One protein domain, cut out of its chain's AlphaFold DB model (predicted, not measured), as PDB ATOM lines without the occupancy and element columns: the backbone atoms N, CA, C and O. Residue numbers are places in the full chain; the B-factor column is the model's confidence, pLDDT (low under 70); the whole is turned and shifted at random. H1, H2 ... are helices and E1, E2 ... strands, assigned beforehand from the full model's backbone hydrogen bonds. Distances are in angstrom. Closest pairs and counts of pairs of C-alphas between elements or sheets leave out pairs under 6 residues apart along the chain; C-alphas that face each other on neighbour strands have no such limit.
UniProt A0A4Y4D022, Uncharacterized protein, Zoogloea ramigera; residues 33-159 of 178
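AT A GLANCE: This is residues 33 to 159 of the 178 residues of an uncharacterized protein of Zoogloea ramigera (UniProt A0A4Y4D022). Two strongly twisted sheets of four strands lie partly face to face as a sandwich: a long one, E1 to E4, and a shorter one, E5 to E8, which covers part of one face. On the other face of the long sheet, H1 lies across the strands; the short helix H2 sits at the far side of the second sheet, near the bend of E6. The printed part has 127 residues, with two named helices and eight named strands in the order H1, E1 to E8, H2; each sheet is antiparallel and runs in chain order, and the class is mixed. The whole is compact, with a radius of gyration of the C-alphas of 14.4 A and spans of 39 by 34 by 26 A.

HOW THE PARTS SIT: H1, residues 33 to 45, is on the sheet of E1, 54 to 65, E2, 71 to 81, E3, 88 to 96, and E4, 102 to 107, at a height over the sheet of 8.8 A; H1 and this sheet form two layers, a helix on one face of a sheet. It runs across the strands, at 76 degrees to E1 on the local plane; the closest C-alphas of H1 and E1 are those of Tyr 36 and Leu 58, 7.3 A. In H1, 7 of 9 O i to N i+4 pairs are within hydrogen-bond range. E1 to E4 form a meander, each strand the antiparallel neighbour of the one before, with N 59 and O 76 at 2.8 A, N 77 and O 92 at 2.9 A, and N 95 and O 104 at 2.9 A. A second meander holds E5, 113 to 117, E6, 120 to 127, E7, 136 to 141, and E8, 147 to 151, with N 122 and O 115 at 2.9 A, N 121 and O 139 at 2.8 A, and N 140 and O 148 at 2.8 A. In the sandwich, the facing parts are 10.1 A centre to centre; E1 and E5 come closest at C-alphas 62 and 116, 6.0 A. H2, 155 to 158, is too short for an O i to N i+4 pair; its one O i to N i+3 pair is within range, and it only grazes the second sheet.

IN THESE COORDINATES: H1 begins at C-alpha 33 (379.179, 18.745, 530.263) and is 18.6 A long. E1 is 30.8 A, E2 31.9 A and E3 24.8 A long. E6 bends by 106 degrees at residue 124. E8 ends at C-alpha 151 (347.022, 7.194, 532.870).

THE WHOLE: The C-alphas farthest apart, those of Arg 68 and Pro 85, are 47.4 A apart. The printed part has no cut, and no link is long. Its mean pLDDT is 91.4; residues 84 and 159 are under 70.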
ATOM      1  N   GLU A  33     378.489  17.762 529.425       79.31
ATOM      2  CA  GLU A  33     379.179  18.745 530.263       79.31
ATOM      3  C   GLU A  33     378.579  20.143 530.098       79.31
ATOM      4  O   GLU A  33     378.391  20.853 531.088       79.31
ATOM      5  N   ASP A  34     378.199  20.517 528.872       81.94
ATOM      6  CA  ASP A  34     377.481  21.766 528.614       81.94
ATOM      7  C   ASP A  34     376.117  21.769 529.301       81.94
ATOM      8  O   ASP A  34     375.783  22.736 529.988       81.94
ATOM      9  N   PHE A  35     375.362  20.673 529.179       83.69
ATOM     10  CA  PHE A  35     374.097  20.496 529.889       83.69
ATOM     11  C   PHE A  35     374.261  20.703 531.390       83.69
ATOM     12  O   PHE A  35     373.593  21.563 531.968       83.69
ATOM     13  N   TYR A  36     375.186  19.975 532.012       87.50
ATOM     14  CA  TYR A  36     375.414  20.060 533.447       87.50
ATOM     15  C   TYR A  36     375.798  21.484 533.867       87.50
ATOM     16  O   TYR A  36     375.167  22.058 534.754       87.50
ATOM     17  N   ARG A  37     376.774  22.103 533.191       90.06
ATOM     18  CA  ARG A  37     377.267  23.459 533.497       90.06
ATOM     19  C   ARG A  37     376.180  24.532 533.411       90.06
ATOM     20  O   ARG A  37     376.267  25.544 534.104       90.06
ATOM     21  N   ILE A  38     375.172  24.324 532.572       90.75
ATOM     22  CA  ILE A  38     374.090  25.277 532.323       90.75
ATOM     23  C   ILE A  38     372.905  25.027 533.263       90.75
ATOM     24  O   ILE A  38     372.412  25.955 533.913       90.75
ATOM     25  N   VAL A  39     372.454  23.776 533.354       93.25
ATOM     26  CA  VAL A  39     371.234  23.402 534.078       93.25
ATOM     27  C   VAL A  39     371.474  23.322 535.577       93.25
ATOM     28  O   VAL A  39     370.658  23.837 536.339       93.25
ATOM     29  N   HIS A  40     372.609  22.774 536.025       94.44
ATOM     30  CA  HIS A  40     372.891  22.636 537.455       94.44
ATOM     31  C   HIS A  40     372.798  23.981 538.205       94.44
ATOM     32  O   HIS A  40     372.008  24.078 539.149       94.44
ATOM     33  N   PRO A  41     373.472  25.073 537.775       94.62
ATOM     34  CA  PRO A  41     373.336  26.362 538.452       94.62
ATOM     35  C   PRO A  41     371.918  26.941 538.388       94.62
ATOM     36  O   PRO A  41     371.508  27.646 539.310       94.62
ATOM     37  N   ALA A  42     371.160  26.675 537.317       95.50
ATOM     38  CA  ALA A  42     369.778  27.142 537.195       95.50
ATOM     39  C   ALA A  42     368.860  26.478 538.231       95.50
ATOM     40  O   ALA A  42     368.044  27.172 538.844       95.50
ATOM     41  N   LEU A  43     369.034  25.174 538.470       96.81
ATOM     42  CA  LEU A  43     368.278  24.427 539.477       96.81
ATOM     43  C   LEU A  43     368.645  24.852 540.906       96.81
ATOM     44  O   LEU A  43     367.746  25.020 541.732       96.81
ATOM     45  N   VAL A  44     369.933  25.097 541.190       96.31
ATOM     46  CA  VAL A  44     370.385  25.604 542.502       96.31
ATOM     47  C   VAL A  44     369.803  26.992 542.785       96.31
ATOM     48  O   VAL A  44     369.228  27.214 543.849       96.31
ATOM     49  N   ARG A  45     369.891  27.934 541.831       96.38
ATOM     50  CA  ARG A  45     369.359  29.302 542.012       96.38
ATOM     51  C   ARG A  45     367.858  29.319 542.291       96.38
ATOM     52  O   ARG A  45     367.392  30.128 543.087       96.38
ATOM     53  N   GLN A  46     367.116  28.421 541.649       97.50
ATOM     54  CA  GLN A  46     365.671  28.277 541.830       97.50
ATOM     55  C   GLN A  46     365.299  27.392 543.029       97.50
ATOM     56  O   GLN A  46     364.117  27.147 543.254       97.50
ATOM     57  N   LYS A  47     366.288  26.932 543.816       96.12
ATOM     58  CA  LYS A  47     366.104  26.080 545.005       96.12
ATOM     59  C   LYS A  47     365.328  24.794 544.696       96.12
ATOM     60  O   LYS A  47     364.522  24.325 545.503       96.12
ATOM     61  N   VAL A  48     365.537  24.250 543.496       95.38
ATOM     62  CA  VAL A  48     364.922  22.982 543.095       95.38
ATOM     63  C   VAL A  48     365.707  21.799 543.635       95.38
ATOM     64  O   VAL A  48     365.093  20.883 544.171       95.38
ATOM     65  N   ILE A  49     367.035  21.893 543.564       94.75
ATOM     66  CA  ILE A  49     367.987  20.973 544.190       94.75
ATOM     67  C   ILE A  49     368.687  21.667 545.365       94.75
ATOM     68  O   ILE A  49     368.810  22.897 545.391       94.75
ATOM     69  N   ASP A  50     369.127  20.880 546.335       92.62
ATOM     70  CA  ASP A  50     369.757  21.316 547.573       92.62
ATOM     71  C   ASP A  50     371.280  21.099 547.489       92.62
ATOM     72  O   ASP A  50     371.744  19.956 547.468       92.62
ATOM     73  N   PRO A  51     372.091  22.174 547.481       90.12
ATOM     74  CA  PRO A  51     373.543  22.057 547.360       90.12
ATOM     75  C   PRO A  51     374.209  21.370 548.563       90.12
ATOM     76  O   PRO A  51     375.390  21.033 548.485       90.12
ATOM     77  N   LEU A  52     373.493  21.164 549.674       90.44
ATOM     78  CA  LEU A  52     373.990  20.417 550.832       90.44
ATOM     79  C   LEU A  52     373.799  18.899 550.683       90.44
ATOM     80  O   LEU A  52     374.364  18.124 551.461       90.44
ATOM     81  N   ARG A  53     373.017  18.454 549.694       91.44
ATOM     82  CA  ARG A  53     372.820  17.037 549.374       91.44
ATOM     83  C   ARG A  53     373.810  16.585 548.312       91.44
ATOM     84  O   ARG A  53     374.355  17.371 547.543       91.44
ATOM     85  N   ALA A  54     374.042  15.277 548.248       91.44
ATOM     86  CA  ALA A  54     374.836  14.717 547.163       91.44
ATOM     87  C   ALA A  54     373.953  14.523 545.926       91.44
ATOM     88  O   ALA A  54     373.150  13.593 545.894       91.44
ATOM     89  N   LEU A  55     374.114  15.372 544.912       93.12
ATOM     90  CA  LEU A  55     373.510  15.170 543.597       93.12
ATOM     91  C   LEU A  55     374.226  14.013 542.884       93.12
ATOM     92  O   LEU A  55     375.386  14.140 542.499       93.12
ATOM     93  N   VAL A  56     373.542  12.880 542.731       91.75
ATOM     94  CA  VAL A  56     374.096  11.662 542.114       91.75
ATOM     95  C   VAL A  56     373.629  11.455 540.676       91.75
ATOM     96  O   VAL A  56     374.237  10.685 539.939       91.75
ATOM     97  N   HIS A  57     372.571  12.152 540.258       91.25
ATOM     98  CA  HIS A  57     372.084  12.146 538.882       91.25
ATOM     99  C   HIS A  57     371.465  13.500 538.524       91.25
ATOM    100  O   HIS A  57     370.719  14.063 539.324       91.25
ATOM    101  N   LEU A  58     371.757  13.996 537.320       93.62
ATOM    102  CA  LEU A  58     371.127  15.168 536.707       93.62
ATOM    103  C   LEU A  58     371.037  14.933 535.202       93.62
ATOM    104  O   LEU A  58     371.938  15.337 534.488       93.62
ATOM    105  N   GLY A  59     369.999  14.255 534.723       90.62
ATOM    106  CA  GLY A  59     369.849  13.855 533.325       90.62
ATOM    107  C   GLY A  59     368.827  14.685 532.559       90.62
ATOM    108  O   GLY A  59     367.725  14.904 533.051       90.62
ATOM    109  N   LEU A  60     369.142  15.092 531.324       92.06
ATOM    110  CA  LEU A  60     368.098  15.470 530.367       92.06
ATOM    111  C   LEU A  60     367.375  14.192 529.934       92.06
ATOM    112  O   LEU A  60     367.992  13.327 529.314       92.06
ATOM    113  N   LEU A  61     366.087  14.082 530.246       91.69
ATOM    114  CA  LEU A  61     365.258  12.979 529.771       91.69
ATOM    115  C   LEU A  61     364.885  13.191 528.302       91.69
ATOM    116  O   LEU A  61     365.084  12.312 527.467       91.69
ATOM    117  N   CYS A  62     364.323  14.358 527.984       91.25
ATOM    118  CA  CYS A  62     363.814  14.664 526.651       91.25
ATOM    119  C   CYS A  62     363.595  16.173 526.445       91.25
ATOM    120  O   CYS A  62     363.528  16.954 527.401       91.25
ATOM    121  N   GLU A  63     363.384  16.567 525.188       93.56
ATOM    122  CA  GLU A  63     362.680  17.805 524.842       93.56
ATOM    123  C   GLU A  63     361.211  17.471 524.545       93.56
ATOM    124  O   GLU A  63     360.901  16.872 523.515       93.56
ATOM    125  N   ALA A  64     360.305  17.842 525.448       94.19
ATOM    126  CA  ALA A  64     358.871  17.638 525.273       94.19
ATOM    127  C   ALA A  64     358.254  18.807 524.494       94.19
ATOM    128  O   ALA A  64     358.687  19.959 524.619       94.19
ATOM    129  N   ARG A  65     357.214  18.521 523.707       95.62
ATOM    130  CA  ARG A  65     356.413  19.540 523.016       95.62
ATOM    131  C   ARG A  65     354.983  19.485 523.509       95.62
ATOM    132  O   ARG A  65     354.325  18.464 523.354       95.62
ATOM    133  N   SER A  66     354.495  20.591 524.056       95.12
ATOM    134  CA  SER A  66     353.090  20.710 524.435       95.12
ATOM    135  C   SER A  66     352.165  20.589 523.213       95.12
ATOM    136  O   SER A  66     352.632  20.701 522.072       95.12
ATOM    137  N   PRO A  67     350.844  20.431 523.410       93.94
ATOM    138  CA  PRO A  67     349.881  20.395 522.311       93.94
ATOM    139  C   PRO A  67     349.946  21.613 521.372       93.94
ATOM    140  O   PRO A  67     349.746  21.465 520.170       93.94
ATOM    141  N   ARG A  68     350.276  22.810 521.885       95.75
ATOM    142  CA  ARG A  68     350.496  24.021 521.063       95.75
ATOM    143  C   ARG A  68     351.926  24.178 520.535       95.75
ATOM    144  O   ARG A  68     352.263  25.217 519.973       95.75
ATOM    145  N   GLY A  69     352.780  23.174 520.711       94.44
ATOM    146  CA  GLY A  69     354.153  23.169 520.208       94.44
ATOM    147  C   GLY A  69     355.155  23.954 521.059       94.44
ATOM    148  O   GLY A  69     356.267  24.219 520.590       94.44
ATOM    149  N   VAL A  70     354.805  24.317 522.298       96.06
ATOM    150  CA  VAL A  70     355.757  24.929 523.236       96.06
ATOM    151  C   VAL A  70     356.774  23.868 523.652       96.06
ATOM    152  O   VAL A  70     356.404  22.743 523.974       96.06
ATOM    153  N   VAL A  71     358.062  24.211 523.597       95.62
ATOM    154  CA  VAL A  71     359.152  23.270 523.905       95.62
ATOM    155  C   VAL A  71     359.582  23.441 525.352       95.62
ATOM    156  O   VAL A  71     359.870  24.566 525.769       95.62
ATOM    157  N   PHE A  72     359.699  22.317 526.048       96.88
ATOM    158  CA  PHE A  72     360.191  22.220 527.414       96.88
ATOM    159  C   PHE A  72     361.302  21.174 527.512       96.88
ATOM    160  O   PHE A  72     361.285  20.171 526.798       96.88
ATOM    161  N   HIS A  73     362.245  21.379 528.425       95.38
ATOM    162  CA  HIS A  73     363.238  20.374 528.786       95.38
ATOM    163  C   HIS A  73     362.748  19.616 530.015       95.38
ATOM    164  O   HIS A  73     362.501  20.219 531.060       95.38
ATOM    165  N   VAL A  74     362.619  18.298 529.893       96.62
ATOM    166  CA  VAL A  74     362.277  17.432 531.022       96.62
ATOM    167  C   VAL A  74     363.569  16.865 531.583       96.62
ATOM    168  O   VAL A  74     364.342  16.228 530.869       96.62
ATOM    169  N   VAL A  75     363.818  17.128 532.858       96.12
ATOM    170  CA  VAL A  75     365.063  16.813 533.552       96.12
ATOM    171  C   VAL A  75     364.762  15.900 534.730       96.12
ATOM    172  O   VAL A  75     363.823  16.144 535.483       96.12
ATOM    173  N   GLU A  76     365.574  14.866 534.906       94.94
ATOM    174  CA  GLU A  76     365.531  13.997 536.075       94.94
ATOM    175  C   GLU A  76     366.706  14.311 537.005       94.94
ATOM    176  O   GLU A  76     367.857  14.392 536.569       94.94
ATOM    177  N   THR A  77     366.436  14.463 538.301       95.50
ATOM    178  CA  THR A  77     367.476  14.626 539.325       95.50
ATOM    179  C   THR A  77     367.346  13.585 540.414       95.50
ATOM    180  O   THR A  77     366.233  13.247 540.814       95.50
ATOM    181  N   ARG A  78     368.481  13.131 540.952       94.06
ATOM    182  CA  ARG A  78     368.526  12.275 542.142       94.06
ATOM    183  C   ARG A  78     369.530  12.824 543.134       94.06
ATOM    184  O   ARG A  78     370.708  12.980 542.810       94.06
ATOM    185  N   GLU A  79     369.058  13.094 544.339       93.62
ATOM    186  CA  GLU A  79     369.873  13.561 545.454       93.62
ATOM    187  C   GLU A  79     369.881  12.527 546.576       93.62
ATOM    188  O   GLU A  79     368.866  11.891 546.851       93.62
ATOM    189  N   LEU A  80     371.004  12.396 547.276       91.69
ATOM    190  CA  LEU A  80     371.093  11.625 548.511       91.69
ATOM    191  C   LEU A  80     371.210  12.566 549.705       91.69
ATOM    192  O   LEU A  80     372.140  13.378 549.792       91.69
ATOM    193  N   VAL A  81     370.291  12.411 550.657       89.19
ATOM    194  CA  VAL A  81     370.377  13.062 551.964       89.19
ATOM    195  C   VAL A  81     371.362  12.276 552.827       89.19
ATOM    196  O   VAL A  81     371.136  11.109 553.151       89.19
ATOM    197  N   ARG A  82     372.480  12.914 553.185       79.50
ATOM    198  CA  ARG A  82     373.490  12.343 554.087       79.50
ATOM    199  C   ARG A  82     373.029  12.506 555.539       79.50
ATOM    200  O   ARG A  82     372.456  13.537 555.870       79.50
ATOM    201  N   GLY A  83     373.309  11.527 556.405       71.56
ATOM    202  CA  GLY A  83     373.121  11.675 557.860       71.56
ATOM    203  C   GLY A  83     372.292  10.596 558.566       71.56
ATOM    204  O   GLY A  83     372.149  10.667 559.780       71.56
ATOM    205  N   GLY A  84     371.775   9.596 557.848       66.62
ATOM    206  CA  GLY A  84     371.114   8.426 558.437       66.62
ATOM    207  C   GLY A  84     371.853   7.115 558.132       66.62
ATOM    208  O   GLY A  84     372.683   7.089 557.222       66.62
ATOM    209  N   PRO A  85     371.534   6.014 558.840       72.12
ATOM    210  CA  PRO A  85     372.088   4.684 558.556       72.12
ATOM    211  C   PRO A  85     371.691   4.153 557.166       72.12
ATOM    212  O   PRO A  85     372.378   3.296 556.621       72.12
ATOM    213  N   SER A  86     370.617   4.691 556.573       73.19
ATOM    214  CA  SER A  86     370.206   4.452 555.188       73.19
ATOM    215  C   SER A  86     369.957   5.798 554.490       73.19
ATOM    216  O   SER A  86     369.059   6.534 554.915       73.19
ATOM    217  N   PRO A  87     370.756   6.181 553.475       74.12
ATOM    218  CA  PRO A  87     370.551   7.425 552.739       74.12
ATOM    219  C   PRO A  87     369.171   7.461 552.067       74.12
ATOM    220  O   PRO A  87     368.823   6.564 551.301       74.12
ATOM    221  N   ARG A  88     368.396   8.524 552.309       82.31
ATOM    222  CA  ARG A  88     367.126   8.756 551.602       82.31
ATOM    223  C   ARG A  88     367.403   9.420 550.254       82.31
ATOM    224  O   ARG A  88     368.044  10.472 550.209       82.31
ATOM    225  N   GLY A  89     366.876   8.825 549.186       88.25
ATOM    226  CA  GLY A  89     366.849   9.422 547.853       88.25
ATOM    227  C   GLY A  89     365.750  10.475 547.721       88.25
ATOM    228  O   GLY A  89     364.621  10.256 548.160       88.25
ATOM    229  N   VAL A  90     366.074  11.613 547.114       91.56
ATOM    230  CA  VAL A  90     365.107  12.613 546.649       91.56
ATOM    231  C   VAL A  90     365.210  12.654 545.133       91.56
ATOM    232  O   VAL A  90     366.123  13.259 544.573       91.56
ATOM    233  N   ASN A  91     364.290  11.943 544.486       93.38
ATOM    234  CA  ASN A  91     364.263  11.771 543.040       93.38
ATOM    235  C   ASN A  91     363.129  12.610 542.467       93.38
ATOM    236  O   ASN A  91     361.989  12.506 542.925       93.38
ATOM    237  N   GLN A  92     363.438  13.449 541.484       95.62
ATOM    238  CA  GLN A  92     362.492  14.410 540.932       95.62
ATOM    239  C   GLN A  92     362.493  14.386 539.413       95.62
ATOM    240  O   GLN A  92     363.537  14.232 538.782       95.62
ATOM    241  N   LEU A  93     361.312  14.630 538.855       96.75
ATOM    242  CA  LEU A  93     361.121  15.034 537.473       96.75
ATOM    243  C   LEU A  93     360.817  16.534 537.459       96.75
ATOM    244  O   LEU A  93     359.928  16.999 538.174       96.75
ATOM    245  N   ILE A  94     361.564  17.287 536.664       97.75
ATOM    246  CA  ILE A  94     361.541  18.750 536.619       97.75
ATOM    247  C   ILE A  94     361.292  19.181 535.177       97.75
ATOM    248  O   ILE A  94     361.928  18.675 534.254       97.75
ATOM    249  N   VAL A  95     360.392  20.139 534.980       98.00
ATOM    250  CA  VAL A  95     360.137  20.753 533.675       98.00
ATOM    251  C   VAL A  95     360.744  22.143 533.658       98.00
ATOM    252  O   VAL A  95     360.462  22.966 534.532       98.00
ATOM    253  N   LEU A  96     361.565  22.400 532.648       98.06
ATOM    254  CA  LEU A  96     362.173  23.695 532.388       98.06
ATOM    255  C   LEU A  96     361.636  24.270 531.079       98.06
ATOM    256  O   LEU A  96     361.553  23.566 530.072       98.06
ATOM    257  N   ASP A  97     361.327  25.562 531.062       96.50
ATOM    258  CA  ASP A  97     361.118  26.281 529.808       96.50
ATOM    259  C   ASP A  97     362.452  26.532 529.069       96.50
ATOM    260  O   ASP A  97     363.544  26.213 529.548       96.50
ATOM    261  N   ARG A  98     362.385  27.159 527.889       92.00
ATOM    262  CA  ARG A  98     363.584  27.517 527.101       92.00
ATOM    263  C   ARG A  98     364.512  28.524 527.788       92.00
ATOM    264  O   ARG A  98     365.637  28.717 527.340       92.00
ATOM    265  N   ARG A  99     364.037  29.211 528.827       94.44
ATOM    266  CA  ARG A  99     364.821  30.137 529.654       94.44
ATOM    267  C   ARG A  99     365.376  29.439 530.898       94.44
ATOM    268  O   ARG A  99     365.938  30.113 531.758       94.44
ATOM    269  N   LEU A 100     365.241  28.110 530.985       95.25
ATOM    270  CA  LEU A 100     365.628  27.276 532.123       95.25
ATOM    271  C   LEU A 100     364.883  27.637 533.413       95.25
ATOM    272  O   LEU A 100     365.374  27.381 534.515       95.25
ATOM    273  N   THR A 101     363.700  28.234 533.279       97.06
ATOM    274  CA  THR A 101     362.791  28.512 534.389       97.06
ATOM    275  C   THR A 101     361.975  27.266 534.676       97.06
ATOM    276  O   THR A 101     361.433  26.646 533.763       97.06
ATOM    277  N   VAL A 102     361.890  26.892 535.948       98.06
ATOM    278  CA  VAL A 102     361.158  25.705 536.387       98.06
ATOM    279  C   VAL A 102     359.664  25.990 536.312       98.06
ATOM    280  O   VAL A 102     359.146  26.815 537.065       98.06
ATOM    281  N   THR A 103     358.966  25.306 535.409       98.12
ATOM    282  CA  THR A 103     357.512  25.444 535.242       98.12
ATOM    283  C   THR A 103     356.748  24.475 536.129       98.12
ATOM    284  O   THR A 103     355.674  24.810 536.631       98.12
ATOM    285  N   ASP A 104     357.311  23.291 536.369       97.75
ATOM    286  CA  ASP A 104     356.749  22.311 537.289       97.75
ATOM    287  C   ASP A 104     357.792  21.310 537.785       97.75
ATOM    288  O   ASP A 104     358.862  21.148 537.193       97.75
ATOM    289  N   ARG A 105     357.462  20.619 538.878       96.31
ATOM    290  CA  ARG A 105     358.238  19.479 539.374       96.31
ATOM    291  C   ARG A 105     357.368  18.500 540.150       96.31
ATOM    292  O   ARG A 105     356.387  18.894 540.783       96.31
ATOM    293  N   ILE A 106     357.770  17.238 540.150       95.75
ATOM    294  CA  ILE A 106     357.204  16.186 540.998       95.75
ATOM    295  C   ILE A 106     358.317  15.323 541.576       95.75
ATOM    296  O   ILE A 106     359.351  15.133 540.940       95.75
ATOM    297  N   GLU A 107     358.094  14.778 542.767       94.19
ATOM    298  CA  GLU A 107     358.887  13.646 543.244       94.19
ATOM    299  C   GLU A 107     358.412  12.379 542.533       94.19
ATOM    300  O   GLU A 107     357.209  12.170 542.385       94.19
ATOM    301  N   ILE A 108     359.358  11.559 542.079       92.62
ATOM    302  CA  ILE A 108     359.088  10.305 541.360       92.62
ATOM    303  C   ILE A 108     359.528   9.067 542.147       92.62
ATOM    304  O   ILE A 108     359.447   7.963 541.631       92.62
ATOM    305  N   ALA A 109     359.967   9.244 543.401       87.19
ATOM    306  CA  ALA A 109     360.417   8.190 544.312       87.19
ATOM    307  C   ALA A 109     361.340   7.157 543.635       87.19
ATOM    308  O   ALA A 109     362.539   7.402 543.516       87.19
ATOM    309  N   THR A 110     360.806   6.017 543.198       87.50
ATOM    310  CA  THR A 110     361.555   4.928 542.553       87.50
ATOM    311  C   THR A 110     361.433   4.891 541.032       87.50
ATOM    312  O   THR A 110     362.182   4.147 540.413       87.50
ATOM    313  N   ALA A 111     360.514   5.650 540.436       91.62
ATOM    314  CA  ALA A 111     360.312   5.678 538.993       91.62
ATOM    315  C   ALA A 111     361.422   6.455 538.272       91.62
ATOM    316  O   ALA A 111     362.076   7.340 538.838       91.62
ATOM    317  N   HIS A 112     361.609   6.131 537.000       91.50
ATOM    318  CA  HIS A 112     362.606   6.690 536.104       91.50
ATOM    319  C   HIS A 112     361.970   7.100 534.784       91.50
ATOM    320  O   HIS A 112     361.083   6.426 534.254       91.50
ATOM    321  N   GLY A 113     362.452   8.213 534.235       92.12
ATOM    322  CA  GLY A 113     362.060   8.637 532.902       92.12
ATOM    323  C   GLY A 113     362.563   7.665 531.843       92.12
ATOM    324  O   GLY A 113     363.752   7.363 531.791       92.12
ATOM    325  N   LEU A 114     361.671   7.212 530.960       90.94
ATOM    326  CA  LEU A 114     362.044   6.395 529.807       90.94
ATOM    327  C   LEU A 114     362.272   7.255 528.564       90.94
ATOM    328  O   LEU A 114     363.336   7.187 527.949       90.94
ATOM    329  N   TYR A 115     361.261   8.039 528.187       90.12
ATOM    330  CA  TYR A 115     361.267   8.948 527.038       90.12
ATOM    331  C   TYR A 115     360.044   9.875 527.089       90.12
ATOM    332  O   TYR A 115     359.186   9.759 527.969       90.12
ATOM    333  N   CYS A 116     359.952  10.778 526.114       91.44
ATOM    334  CA  CYS A 116     358.755  11.577 525.874       91.44
ATOM    335  C   CYS A 116     358.224  11.335 524.466       91.44
ATOM    336  O   CYS A 116     359.003  11.196 523.523       91.44
ATOM    337  N   ASP A 117     356.902  11.331 524.338       90.75
ATOM    338  CA  ASP A 117     356.185  11.254 523.071       90.75
ATOM    339  C   ASP A 117     355.264  12.470 522.945       90.75
ATOM    340  O   ASP A 117     354.211  12.559 523.583       90.75
ATOM    341  N   GLY A 118     355.723  13.472 522.194       92.94
ATOM    342  CA  GLY A 118     355.071  14.777 522.114       92.94
ATOM    343  C   GLY A 118     354.945  15.441 523.489       92.94
ATOM    344  O   GLY A 118     355.946  15.861 524.077       92.94
ATOM    345  N   ALA A 119     353.706  15.542 523.974       95.75
ATOM    346  CA  ALA A 119     353.363  16.124 525.273       95.75
ATOM    347  C   ALA A 119     353.340  15.089 526.408       95.75
ATOM    348  O   ALA A 119     353.107  15.451 527.560       95.75
ATOM    349  N   SER A 120     353.539  13.810 526.100       96.25
ATOM    350  CA  SER A 120     353.506  12.727 527.076       96.25
ATOM    351  C   SER A 120     354.909  12.420 527.587       96.25
ATOM    352  O   SER A 120     355.861  12.381 526.811       96.25
ATOM    353  N   ILE A 121     355.034  12.164 528.886       96.12
ATOM    354  CA  ILE A 121     356.259  11.704 529.542       96.12
ATOM    355  C   ILE A 121     355.986  10.296 530.058       96.12
ATOM    356  O   ILE A 121     355.023  10.088 530.800       96.12
ATOM    357  N   ILE A 122     356.816   9.342 529.645       94.69
ATOM    358  CA  ILE A 122     356.640   7.924 529.956       94.69
ATOM    359  C   ILE A 122     357.671   7.507 530.996       94.69
ATOM    360  O   ILE A 122     358.869   7.754 530.822       94.69
ATOM    361  N   LEU A 123     357.194   6.877 532.064       94.12
ATOM    362  CA  LEU A 123     357.997   6.374 533.172       94.12
ATOM    363  C   LEU A 123     357.946   4.841 533.227       94.12
ATOM    364  O   LEU A 123     356.979   4.230 532.773       94.12
ATOM    365  N   ASP A 124     358.980   4.221 533.790       91.81
ATOM    366  CA  ASP A 124     359.058   2.760 533.951       91.81
ATOM    367  C   ASP A 124     358.109   2.218 535.028       91.81
ATOM    368  O   ASP A 124     357.559   1.124 534.895       91.81
ATOM    369  N   LEU A 125     357.892   3.006 536.074       92.56
ATOM    370  CA  LEU A 125     357.019   2.711 537.195       92.56
ATOM    371  C   LEU A 125     355.962   3.796 537.339       92.56
ATOM    372  O   LEU A 125     356.125   4.942 536.914       92.56
ATOM    373  N   GLN A 126     354.857   3.413 537.968       92.62
ATOM    374  CA  GLN A 126     353.832   4.366 538.346       92.62
ATOM    375  C   GLN A 126     354.368   5.323 539.411       92.62
ATOM    376  O   GLN A 126     355.091   4.927 540.325       92.62
ATOM    377  N   VAL A 127     354.029   6.601 539.263       92.88
ATOM    378  CA  VAL A 127     354.388   7.639 540.221       92.88
ATOM    379  C   VAL A 127     353.187   7.983 541.066       92.88
ATOM    380  O   VAL A 127     352.147   8.414 540.563       92.88
ATOM    381  N   GLU A 128     353.389   7.887 542.371       87.19
ATOM    382  CA  GLU A 128     352.517   8.481 543.362       87.19
ATOM    383  C   GLU A 128     353.092   9.841 543.772       87.19
ATOM    384  O   GLU A 128     354.187   9.949 544.325       87.19
ATOM    385  N   SER A 129     352.358  10.912 543.475       85.94
ATOM    386  CA  SER A 129     352.702  12.260 543.921       85.94
ATOM    387  C   SER A 129     351.449  12.946 544.449       85.94
ATOM    388  O   SER A 129     350.462  13.030 543.710       85.94
ATOM    389  N   PRO A 130     351.481  13.540 545.657       85.69
ATOM    390  CA  PRO A 130     350.357  14.324 546.168       85.69
ATOM    391  C   PRO A 130     349.915  15.435 545.205       85.69
ATOM    392  O   PRO A 130     348.735  15.759 545.133       85.69
ATOM    393  N   ARG A 131     350.850  15.992 544.415       90.94
ATOM    394  CA  ARG A 131     350.559  17.037 543.418       90.94
ATOM    395  C   ARG A 131     349.748  16.512 542.228       90.94
ATOM    396  O   ARG A 131     349.021  17.275 541.602       90.94
ATOM    397  N   LEU A 132     349.900  15.236 541.887       90.88
ATOM    398  CA  LEU A 132     349.241  14.634 540.730       90.88
ATOM    399  C   LEU A 132     347.799  14.210 541.024       90.88
ATOM    400  O   LEU A 132     347.003  14.110 540.093       90.88
ATOM    401  N   GLY A 133     347.462  13.942 542.290       87.06
ATOM    402  CA  GLY A 133     346.123  13.520 542.723       87.06
ATOM    403  C   GLY A 133     345.684  12.132 542.235       87.06
ATOM    404  O   GLY A 133     344.652  11.631 542.671       87.06
ATOM    405  N   ARG A 134     346.455  11.502 541.342       90.19
ATOM    406  CA  ARG A 134     346.236  10.156 540.814       90.19
ATOM    407  C   ARG A 134     347.570   9.528 540.420       90.19
ATOM    408  O   ARG A 134     348.398  10.189 539.792       90.19
ATOM    409  N   GLU A 135     347.721   8.248 540.732       91.50
ATOM    410  CA  GLU A 135     348.860   7.426 540.328       91.50
ATOM    411  C   GLU A 135     348.854   7.112 538.817       91.50
ATOM    412  O   GLU A 135     347.800   6.919 538.199       91.50
ATOM    413  N   GLY A 136     350.044   7.074 538.215       93.69
ATOM    414  CA  GLY A 136     350.247   6.599 536.849       93.69
ATOM    415  C   GLY A 136     351.690   6.752 536.376       93.69
ATOM    416  O   GLY A 136     352.487   7.455 536.995       93.69
ATOM    417  N   ASN A 137     352.039   6.090 535.274       94.44
ATOM    418  CA  ASN A 137     353.359   6.183 534.627       94.44
ATOM    419  C   ASN A 137     353.316   6.893 533.265       94.44
ATOM    420  O   ASN A 137     354.352   7.069 532.626       94.44
ATOM    421  N   VAL A 138     352.130   7.324 532.827       95.62
ATOM    422  CA  VAL A 138     351.965   8.214 531.680       95.62
ATOM    423  C   VAL A 138     351.549   9.569 532.203       95.62
ATOM    424  O   VAL A 138     350.432   9.760 532.696       95.62
ATOM    425  N   LEU A 139     352.459  10.522 532.083       97.00
ATOM    426  CA  LEU A 139     352.228  11.898 532.475       97.00
ATOM    427  C   LEU A 139     352.015  12.749 531.228       97.00
ATOM    428  O   LEU A 139     352.568  12.469 530.170       97.00
ATOM    429  N   ARG A 140     351.224  13.807 531.351       96.50
ATOM    430  CA  ARG A 140     350.973  14.788 530.299       96.50
ATOM    431  C   ARG A 140     351.502  16.145 530.718       96.50
ATOM    432  O   ARG A 140     351.246  16.586 531.838       96.50
ATOM    433  N   LEU A 141     352.139  16.817 529.773       97.56
ATOM    434  CA  LEU A 141     352.566  18.199 529.850       97.56
ATOM    435  C   LEU A 141     351.551  19.116 529.160       97.56
ATOM    436  O   LEU A 141     351.160  18.868 528.018       97.56
ATOM    437  N   ASP A 142     351.119  20.172 529.842       97.56
ATOM    438  CA  ASP A 142     350.283  21.208 529.232       97.56
ATOM    439  C   ASP A 142     351.110  22.343 528.598       97.56
ATOM    440  O   ASP A 142     352.342  22.335 528.593       97.56
ATOM    441  N   ASP A 143     350.427  23.339 528.033       97.50
ATOM    442  CA  ASP A 143     351.076  24.484 527.383       97.50
ATOM    443  C   ASP A 143     351.777  25.441 528.363       97.50
ATOM    444  O   ASP A 143     352.581  26.270 527.938       97.50
ATOM    445  N   GLY A 144     351.490  25.333 529.663       97.50
ATOM    446  CA  GLY A 144     352.188  26.044 530.733       97.50
ATOM    447  C   GLY A 144     353.375  25.262 531.300       97.50
ATOM    448  O   GLY A 144     354.040  25.752 532.212       97.50
ATOM    449  N   GLY A 145     353.639  24.056 530.791       97.00
ATOM    450  CA  GLY A 145     354.684  23.180 531.300       97.00
ATOM    451  C   GLY A 145     354.324  22.522 532.634       97.00
ATOM    452  O   GLY A 145     355.233  22.153 533.378       97.00
ATOM    453  N   ARG A 146     353.028  22.396 532.960       97.69
ATOM    454  CA  ARG A 146     352.538  21.654 534.130       97.69
ATOM    455  C   ARG A 146     352.335  20.189 533.798       97.69
ATOM    456  O   ARG A 146     351.784  19.835 532.756       97.69
ATOM    457  N   ILE A 147     352.744  19.342 534.729       97.31
ATOM    458  CA  ILE A 147     352.588  17.900 534.645       97.31
ATOM    459  C   ILE A 147     351.204  17.524 535.199       97.31
ATOM    460  O   ILE A 147     350.768  18.017 536.241       97.31
ATOM    461  N   SER A 148     350.523  16.585 534.558       96.75
ATOM    462  CA  SER A 148     349.312  15.924 535.063       96.75
ATOM    463  C   SER A 148     349.380  14.425 534.787       96.75
ATOM    464  O   SER A 148     350.064  14.011 533.855       96.75
ATOM    465  N   THR A 149     348.685  13.602 535.567       96.31
ATOM    466  CA  THR A 149     348.581  12.168 535.264       96.31
ATOM    467  C   THR A 149     347.611  11.970 534.107       96.31
ATOM    468  O   THR A 149     346.473  12.434 534.167       96.31
ATOM    469  N   LEU A 150     348.052  11.280 533.054       93.25
ATOM    470  CA  LEU A 150     347.203  10.903 531.924       93.25
ATOM    471  C   LEU A 150     346.632   9.494 532.110       93.25
ATOM    472  O   LEU A 150     345.461   9.257 531.818       93.25
ATOM    473  N   GLY A 151     347.438   8.570 532.632       92.94
ATOM    474  CA  GLY A 151     347.022   7.194 532.870       92.94
ATOM    475  C   GLY A 151     348.185   6.287 533.251       92.94
ATOM    476  O   GLY A 151     349.246   6.755 533.671       92.94
ATOM    477  N   ALA A 152     347.965   4.986 533.086       92.25
ATOM    478  CA  ALA A 152     348.964   3.961 533.323       92.25
ATOM    479  C   ALA A 152     349.054   3.002 532.128       92.25
ATOM    480  O   ALA A 152     348.033   2.639 531.543       92.25
ATOM    481  N   ILE A 153     350.271   2.599 531.784       86.81
ATOM    482  CA  ILE A 153     350.588   1.498 530.875       86.81
ATOM    483  C   ILE A 153     351.173   0.382 531.733       86.81
ATOM    484  O   ILE A 153     352.100   0.614 532.508       86.81
ATOM    485  N   GLU A 154     350.640  -0.830 531.605       84.69
ATOM    486  CA  GLU A 154     351.158  -1.994 532.324       84.69
ATOM    487  C   GLU A 154     352.529  -2.434 531.794       84.69
ATOM    488  O   GLU A 154     352.881  -2.179 530.641       84.69
ATOM    489  N   ALA A 155     353.288  -3.171 532.609       75.12
ATOM    490  CA  ALA A 155     354.623  -3.658 532.251       75.12
ATOM    491  C   ALA A 155     354.653  -4.438 530.923       75.12
ATOM    492  O   ALA A 155     355.587  -4.283 530.138       75.12
ATOM    493  N   ALA A 156     353.607  -5.219 530.628       75.06
ATOM    494  CA  ALA A 156     353.480  -5.937 529.360       75.06
ATOM    495  C   ALA A 156     353.411  -4.988 528.148       75.06
ATOM    496  O   ALA A 156     353.992  -5.280 527.105       75.06
ATOM    497  N   GLY A 157     352.763  -3.829 528.300       73.88
ATOM    498  CA  GLY A 157     352.698  -2.784 527.275       73.88
ATOM    499  C   GLY A 157     353.996  -1.989 527.113       73.88
ATOM    500  O   GLY A 157     354.147  -1.269 526.132       73.88
ATOM    501  N   MET A 158     354.945  -2.130 528.045       73.75
ATOM    502  CA  MET A 158     356.274  -1.514 527.975       73.75
ATOM    503  C   MET A 158     357.342  -2.446 527.380       73.75
ATOM    504  O   MET A 158     358.478  -2.025 527.145       73.75
ATOM    505  N   ALA A 159     356.995  -3.708 527.102       65.12
ATOM    506  CA  ALA A 159     357.909  -4.680 526.519       65.12
ATOM    507  C   ALA A 159     358.400  -4.216 525.132       65.12
ATOM    508  O   ALA A 159     357.626  -4.089 524.188       65.12
TER     509      ALA A 159